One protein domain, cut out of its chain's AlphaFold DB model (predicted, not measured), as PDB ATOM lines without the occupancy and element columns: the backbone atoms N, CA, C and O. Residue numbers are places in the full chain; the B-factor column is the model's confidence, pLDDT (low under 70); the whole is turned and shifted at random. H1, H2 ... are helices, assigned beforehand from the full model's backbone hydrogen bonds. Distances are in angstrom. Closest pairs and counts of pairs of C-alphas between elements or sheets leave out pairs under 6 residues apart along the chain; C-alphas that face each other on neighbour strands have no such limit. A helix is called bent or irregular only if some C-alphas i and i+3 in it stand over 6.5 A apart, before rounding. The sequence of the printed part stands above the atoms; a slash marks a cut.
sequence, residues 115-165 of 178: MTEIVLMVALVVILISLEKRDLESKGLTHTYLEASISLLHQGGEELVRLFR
ATOM      1  N   MET A 115      42.175 -50.008 -34.538       86.81
ATOM      2  CA  MET A 115      41.053 -49.223 -35.074       86.81
ATOM      3  C   MET A 115      39.843 -50.101 -35.405       86.81
ATOM      4  O   MET A 115      38.705 -49.665 -35.238       86.81
ATOM      5  N   THR A 116      40.074 -51.342 -35.838       87.12
ATOM      6  CA  THR A 116      39.005 -52.304 -36.121       87.12
ATOM      7  C   THR A 116      38.242 -52.675 -34.850       87.12
ATOM      8  O   THR A 116      37.012 -52.658 -34.862       87.12
ATOM      9  N   GLU A 117      38.941 -52.931 -33.738       83.94
ATOM     10  CA  GLU A 117      38.323 -53.192 -32.428       83.94
ATOM     11  C   GLU A 117      37.456 -52.005 -31.978       83.94
ATOM     12  O   GLU A 117      36.308 -52.189 -31.576       83.94
ATOM     13  N   ILE A 118      37.958 -50.775 -32.136       88.50
ATOM     14  CA  ILE A 118      37.214 -49.551 -31.796       88.50
ATOM     15  C   ILE A 118      35.922 -49.440 -32.620       88.50
ATOM     16  O   ILE A 118      34.857 -49.158 -32.068       88.50
ATOM     17  N   VAL A 119      35.989 -49.681 -33.933       90.88
ATOM     18  CA  VAL A 119      34.808 -49.638 -34.813       90.88
ATOM     19  C   VAL A 119      33.780 -50.697 -34.408       90.88
ATOM     20  O   VAL A 119      32.587 -50.391 -34.328       90.88
ATOM     21  N   LEU A 120      34.225 -51.919 -34.103       90.50
ATOM     22  CA  LEU A 120      33.347 -52.996 -33.638       90.50
ATOM     23  C   LEU A 120      32.696 -52.658 -32.292       90.50
ATOM     24  O   LEU A 120      31.496 -52.871 -32.125       90.50
ATOM     25  N   MET A 121      33.438 -52.061 -31.359       90.75
ATOM     26  CA  MET A 121      32.875 -51.598 -30.089       90.75
ATOM     27  C   MET A 121      31.793 -50.533 -30.286       90.75
ATOM     28  O   MET A 121      30.732 -50.620 -29.667       90.75
ATOM     29  N   VAL A 122      32.022 -49.547 -31.160       93.00
ATOM     30  CA  VAL A 122      31.006 -48.530 -31.478       93.00
ATOM     31  C   VAL A 122      29.757 -49.190 -32.065       93.00
ATOM     32  O   VAL A 122      28.641 -48.856 -31.661       93.00
ATOM     33  N   ALA A 123      29.922 -50.169 -32.957       94.25
ATOM     34  CA  ALA A 123      28.801 -50.925 -33.508       94.25
ATOM     35  C   ALA A 123      28.021 -51.686 -32.419       94.25
ATOM     36  O   ALA A 123      26.791 -51.632 -32.404       94.25
ATOM     37  N   LEU A 124      28.709 -52.330 -31.470       93.94
ATOM     38  CA  LEU A 124      28.076 -53.021 -30.339       93.94
ATOM     39  C   LEU A 124      27.284 -52.062 -29.440       93.94
ATOM     40  O   LEU A 124      26.162 -52.384 -29.049       93.94
ATOM     41  N   VAL A 125      27.814 -50.866 -29.164       93.75
ATOM     42  CA  VAL A 125      27.086 -49.827 -28.415       93.75
ATOM     43  C   VAL A 125      25.812 -49.414 -29.156       93.75
ATOM     44  O   VAL A 125      24.739 -49.361 -28.555       93.75
ATOM     45  N   VAL A 126      25.892 -49.181 -30.470       94.25
ATOM     46  CA  VAL A 126      24.718 -48.838 -31.295       94.25
ATOM     47  C   VAL A 126      23.675 -49.960 -31.281       94.25
ATOM     48  O   VAL A 126      22.478 -49.682 -31.162       94.25
ATOM     49  N   ILE A 127      24.108 -51.222 -31.361       94.38
ATOM     50  CA  ILE A 127      23.224 -52.392 -31.252       94.38
ATOM     51  C   ILE A 127      22.533 -52.402 -29.888       94.38
ATOM     52  O   ILE A 127      21.312 -52.540 -29.832       94.38
ATOM     53  N   LEU A 128      23.277 -52.199 -28.799       93.19
ATOM     54  CA  LEU A 128      22.728 -52.213 -27.445       93.19
ATOM     55  C   LEU A 128      21.669 -51.117 -27.248       93.19
ATOM     56  O   LEU A 128      20.573 -51.405 -26.766       93.19
ATOM     57  N   ILE A 129      21.948 -49.890 -27.702       92.62
ATOM     58  CA  ILE A 129      20.984 -48.776 -27.662       92.62
ATOM     59  C   ILE A 129      19.751 -49.105 -28.515       92.62
ATOM     60  O   ILE A 129      18.621 -48.847 -28.101       92.62
ATOM     61  N   SER A 130      19.940 -49.709 -29.690       93.00
ATOM     62  CA  SER A 130      18.830 -50.092 -30.573       93.00
ATOM     63  C   SER A 130      17.942 -51.175 -29.952       93.00
ATOM     64  O   SER A 130      16.717 -51.116 -30.078       93.00
ATOM     65  N   LEU A 131      18.541 -52.141 -29.251       92.44
ATOM     66  CA  LEU A 131      17.820 -53.160 -28.490       92.44
ATOM     67  C   LEU A 131      17.102 -52.561 -27.275       92.44
ATOM     68  O   LEU A 131      16.019 -53.027 -26.927       92.44
ATOM     69  N   GLU A 132      17.662 -51.541 -26.616       90.69
ATOM     70  CA  GLU A 132      16.963 -50.812 -25.545       90.69
ATOM     71  C   GLU A 132      15.766 -50.043 -26.060       90.69
ATOM     72  O   GLU A 132      14.666 -50.214 -25.544       90.69
ATOM     73  N   LYS A 133      15.946 -49.274 -27.131       90.75
ATOM     74  CA  LYS A 133      14.845 -48.550 -27.759       90.75
ATOM     75  C   LYS A 133      13.699 -49.492 -28.130       90.75
ATOM     76  O   LYS A 133      12.558 -49.202 -27.795       90.75
ATOM     77  N   ARG A 134      13.998 -50.642 -28.748       89.62
ATOM     78  CA  ARG A 134      12.984 -51.658 -29.083       89.62
ATOM     79  C   ARG A 134      12.237 -52.186 -27.858       89.62
ATOM     80  O   ARG A 134      11.026 -52.375 -27.935       89.62
ATOM     81  N   ASP A 135      12.940 -52.450 -26.759       87.06
ATOM     82  CA  ASP A 135      12.315 -52.944 -25.527       87.06
ATOM     83  C   ASP A 135      11.405 -51.880 -24.896       87.06
ATOM     84  O   ASP A 135      10.260 -52.158 -24.541       87.06
ATOM     85  N   LEU A 136      11.867 -50.631 -24.847       86.75
ATOM     86  CA  LEU A 136      11.084 -49.494 -24.367       86.75
ATOM     87  C   LEU A 136       9.854 -49.208 -25.249       86.75
ATOM     88  O   LEU A 136       8.770 -48.944 -24.730       86.75
ATOM     89  N   GLU A 137       9.992 -49.317 -26.572       88.19
ATOM     90  CA  GLU A 137       8.881 -49.187 -27.524       88.19
ATOM     91  C   GLU A 137       7.849 -50.304 -27.357       88.19
ATOM     92  O   GLU A 137       6.646 -50.043 -27.415       88.19
ATOM     93  N   SER A 138       8.291 -51.533 -27.069       86.00
ATOM     94  CA  SER A 138       7.383 -52.656 -26.796       86.00
ATOM     95  C   SER A 138       6.507 -52.436 -25.554       86.00
ATOM     96  O   SER A 138       5.415 -52.995 -25.464       86.00
ATOM     97  N   LYS A 139       6.938 -51.558 -24.635       84.56
ATOM     98  CA  LYS A 139       6.203 -51.155 -23.424       84.56
ATOM     99  C   LYS A 139       5.219 -50.001 -23.667       84.56
ATOM    100  O   LYS A 139       4.621 -49.501 -22.717       84.56
ATOM    101  N   GLY A 140       5.007 -49.599 -24.925       77.00
ATOM    102  CA  GLY A 140       3.931 -48.684 -25.324       77.00
ATOM    103  C   GLY A 140       4.294 -47.196 -25.326       77.00
ATOM    104  O   GLY A 140       3.397 -46.357 -25.354       77.00
ATOM    105  N   LEU A 141       5.583 -46.853 -25.312       73.88
ATOM    106  CA  LEU A 141       6.070 -45.471 -25.315       73.88
ATOM    107  C   LEU A 141       7.089 -45.270 -26.445       73.88
ATOM    108  O   LEU A 141       8.049 -46.031 -26.567       73.88
ATOM    109  N   THR A 142       6.915 -44.228 -27.258       74.50
ATOM    110  CA  THR A 142       7.910 -43.838 -28.267       74.50
ATOM    111  C   THR A 142       9.102 -43.195 -27.575       74.50
ATOM    112  O   THR A 142       8.988 -42.070 -27.091       74.50
ATOM    113  N   HIS A 143      10.229 -43.899 -27.541       80.56
ATOM    114  CA  HIS A 143      11.455 -43.393 -26.937       80.56
ATOM    115  C   HIS A 143      12.472 -42.985 -28.003       80.56
ATOM    116  O   HIS A 143      12.654 -43.646 -29.032       80.56
ATOM    117  N   THR A 144      13.172 -41.891 -27.743       88.56
ATOM    118  CA  THR A 144      14.329 -41.462 -28.526       88.56
ATOM    119  C   THR A 144      15.552 -42.328 -28.205       88.56
ATOM    120  O   THR A 144      15.654 -42.946 -27.145       88.56
ATOM    121  N   TYR A 145      16.540 -42.353 -29.104       86.25
ATOM    122  CA  TYR A 145      17.817 -43.035 -28.845       86.25
ATOM    123  C   TYR A 145      18.564 -42.459 -27.629       86.25
ATOM    124  O   TYR A 145      19.312 -43.176 -26.964       86.25
ATOM    125  N   LEU A 146      18.346 -41.179 -27.316       87.56
ATOM    126  CA  LEU A 146      18.917 -40.530 -26.139       87.56
ATOM    127  C   LEU A 146      18.291 -41.075 -24.848       87.56
ATOM    128  O   LEU A 146      19.017 -41.436 -23.927       87.56
ATOM    129  N   GLU A 147      16.968 -41.223 -24.808       86.88
ATOM    130  CA  GLU A 147      16.267 -41.826 -23.666       86.88
ATOM    131  C   GLU A 147      16.646 -43.298 -23.476       86.88
ATOM    132  O   GLU A 147      16.896 -43.721 -22.351       86.88
ATOM    133  N   ALA A 148      16.791 -44.057 -24.566       85.94
ATOM    134  CA  ALA A 148      17.301 -45.428 -24.507       85.94
ATOM    135  C   ALA A 148      18.732 -45.485 -23.937       85.94
ATOM    136  O   ALA A 148      19.048 -46.339 -23.112       85.94
ATOM    137  N   SER A 149      19.594 -44.538 -24.316       86.62
ATOM    138  CA  SER A 149      20.962 -44.456 -23.785       86.62
ATOM    139  C   SER A 149      20.975 -44.129 -22.287       86.62
ATOM    140  O   SER A 149      21.721 -44.745 -21.527       86.62
ATOM    141  N   ILE A 150      20.125 -43.196 -21.844       87.06
ATOM    142  CA  ILE A 150      19.978 -42.846 -20.423       87.06
ATOM    143  C   ILE A 150      19.422 -44.031 -19.627       87.06
ATOM    144  O   ILE A 150      19.932 -44.316 -18.546       87.06
ATOM    145  N   SER A 151      18.431 -44.747 -20.167       85.81
ATOM    146  CA  SER A 151      17.866 -45.951 -19.543       85.81
ATOM    147  C   SER A 151      18.935 -47.022 -19.322       85.81
ATOM    148  O   SER A 151      19.075 -47.517 -18.206       85.81
ATOM    149  N   LEU A 152      19.762 -47.314 -20.336       84.62
ATOM    150  CA  LEU A 152      20.881 -48.259 -20.207       84.62
ATOM    151  C   LEU A 152      21.883 -47.841 -19.124       84.62
ATOM    152  O   LEU A 152      22.300 -48.669 -18.314       84.62
ATOM    153  N   LEU A 153      22.258 -46.559 -19.086       84.69
ATOM    154  CA  LEU A 153      23.156 -46.032 -18.055       84.69
ATOM    155  C   LEU A 153      22.542 -46.151 -16.659       84.69
ATOM    156  O   LEU A 153      23.239 -46.496 -15.704       84.69
ATOM    157  N   HIS A 154      21.239 -45.893 -16.538       83.81
ATOM    158  CA  HIS A 154      20.531 -45.997 -15.270       83.81
ATOM    159  C   HIS A 154      20.427 -47.448 -14.799       83.81
ATOM    160  O   HIS A 154      20.767 -47.729 -13.655       83.81
ATOM    161  N   GLN A 155      20.067 -48.381 -15.688       79.56
ATOM    162  CA  GLN A 155      20.036 -49.819 -15.397       79.56
ATOM    163  C   GLN A 155      21.407 -50.330 -14.939       79.56
ATOM    164  O   GLN A 155      21.501 -51.014 -13.920       79.56
ATOM    165  N   GLY A 156      22.480 -49.950 -15.643       73.94
ATOM    166  CA  GLY A 156      23.843 -50.298 -15.244       73.94
ATOM    167  C   GLY A 156      24.210 -49.738 -13.865       73.94
ATOM    168  O   GLY A 156      24.781 -50.450 -13.038       73.94
ATOM    169  N   GLY A 157      23.836 -48.486 -13.588       70.19
ATOM    170  CA  GLY A 157      24.054 -47.845 -12.292       70.19
ATOM    171  C   GLY A 157      23.276 -48.501 -11.148       70.19
ATOM    172  O   GLY A 157      23.851 -48.780 -10.096       70.19
ATOM    173  N   GLU A 158      21.988 -48.788 -11.342       72.38
ATOM    174  CA  GLU A 158      21.143 -49.419 -10.324       72.38
ATOM    175  C   GLU A 158      21.593 -50.846  -9.996       72.38
ATOM    176  O   GLU A 158      21.643 -51.216  -8.820       72.38
ATOM    177  N   GLU A 159      21.957 -51.641 -11.003       68.31
ATOM    178  CA  GLU A 159      22.420 -53.014 -10.787       68.31
ATOM    179  C   GLU A 159      23.804 -53.058 -10.124       68.31
ATOM    180  O   GLU A 159      24.007 -53.857  -9.207       68.31
ATOM    181  N   LEU A 160      24.720 -52.142 -10.465       58.03
ATOM    182  CA  LEU A 160      25.982 -51.984  -9.729       58.03
ATOM    183  C   LEU A 160      25.724 -51.620  -8.262       58.03
ATOM    184  O   LEU A 160      26.250 -52.268  -7.357       58.03
ATOM    185  N   VAL A 161      24.859 -50.638  -7.997       64.81
ATOM    186  CA  VAL A 161      24.504 -50.246  -6.622       64.81
ATOM    187  C   VAL A 161      23.860 -51.406  -5.854       64.81
ATOM    188  O   VAL A 161      24.127 -51.577  -4.664       64.81
ATOM    189  N   ARG A 162      23.041 -52.234  -6.511       61.94
ATOM    190  CA  ARG A 162      22.440 -53.431  -5.902       61.94
ATOM    191  C   ARG A 162      23.465 -54.520  -5.598       61.94
ATOM    192  O   ARG A 162      23.335 -55.149  -4.553       61.94
ATOM    193  N   LEU A 163      24.461 -54.727  -6.461       52.78
ATOM    194  CA  LEU A 163      25.547 -55.693  -6.250       52.78
ATOM    195  C   LEU A 163      26.463 -55.303  -5.081       52.78
ATOM    196  O   LEU A 163      26.895 -56.174  -4.332       52.78
ATOM    197  N   PHE A 164      26.719 -54.005  -4.889       50.53
ATOM    198  CA  PHE A 164      27.546 -53.494  -3.785       50.53
ATOM    199  C   PHE A 164      26.759 -53.178  -2.508       50.53
ATOM    200  O   PHE A 164      27.347 -52.796  -1.491       50.53
ATOM    201  N   ARG A 165      25.432 -53.348  -2.516       54.34
ATOM    202  CA  ARG A 165      24.645 -53.254  -1.289       54.34
ATOM    203  C   ARG A 165      25.021 -54.450  -0.407       54.34
ATOM    204  O   ARG A 165      24.993 -55.574  -0.904       54.34
TER     205      ARG A 165
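What this domain is: This is residues 115 to 165 of the 178 residues of an uncharacterized protein of Euryarchaeota archaeon (UniProt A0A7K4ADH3). Two long helices, H1 and H2, meet as an open L: the later part of H1 packs on the first part of H2 at nearly a right angle, and a loop of six residues joins them at this corner. Two arms stick out from the corner, residues 115 to 124 of H1 and residues 153 to 165, of which 153 to 163 belong to H2. The printed part has 51 residues with two named helices, H1 then H2, and no named strand; its class is all helix. It is loose, with a radius of gyration of the C-alphas of 13.0 A, and flat, spanning 36 by 32 by 14 A.

How they stand to each other: H1, residues 115 to 138, is the longest helix, and it touches H2, residues 145 to 163, with residues 129 to 136 alone. H2 touches H1 with residues 145 to 152 alone. There are 14 pairs of C-alphas within 8 A, and the closest C-alphas are those of Lys 133 and Ala 148, 5.1 A apart. The lines of H1 and H2 are about perpendicular, at 87 degrees, and their centres are 14.3 A apart. In both H1 and H2 every O i to N i+4 pair is within hydrogen-bond range.

Where its parts are: H1 begins at C-alpha 115 (41.053, -49.223, -35.074) and ends at C-alpha 138 (7.383, -52.656, -26.796), 34.8 A from first to last C-alpha. H2 measures 27.0 A from C-alpha 145 to C-alpha 163, the latter at (25.547, -55.693, -6.250). Neither helix is bent.

The domain as a whole: The two C-alphas farthest apart are those of Met 115 and Gly 140, 38.4 A. The printed part has no cut, and the link from H1 to H2 is short. The mean pLDDT of the printed part is 82.7, and residues 159 to 165 are under 70.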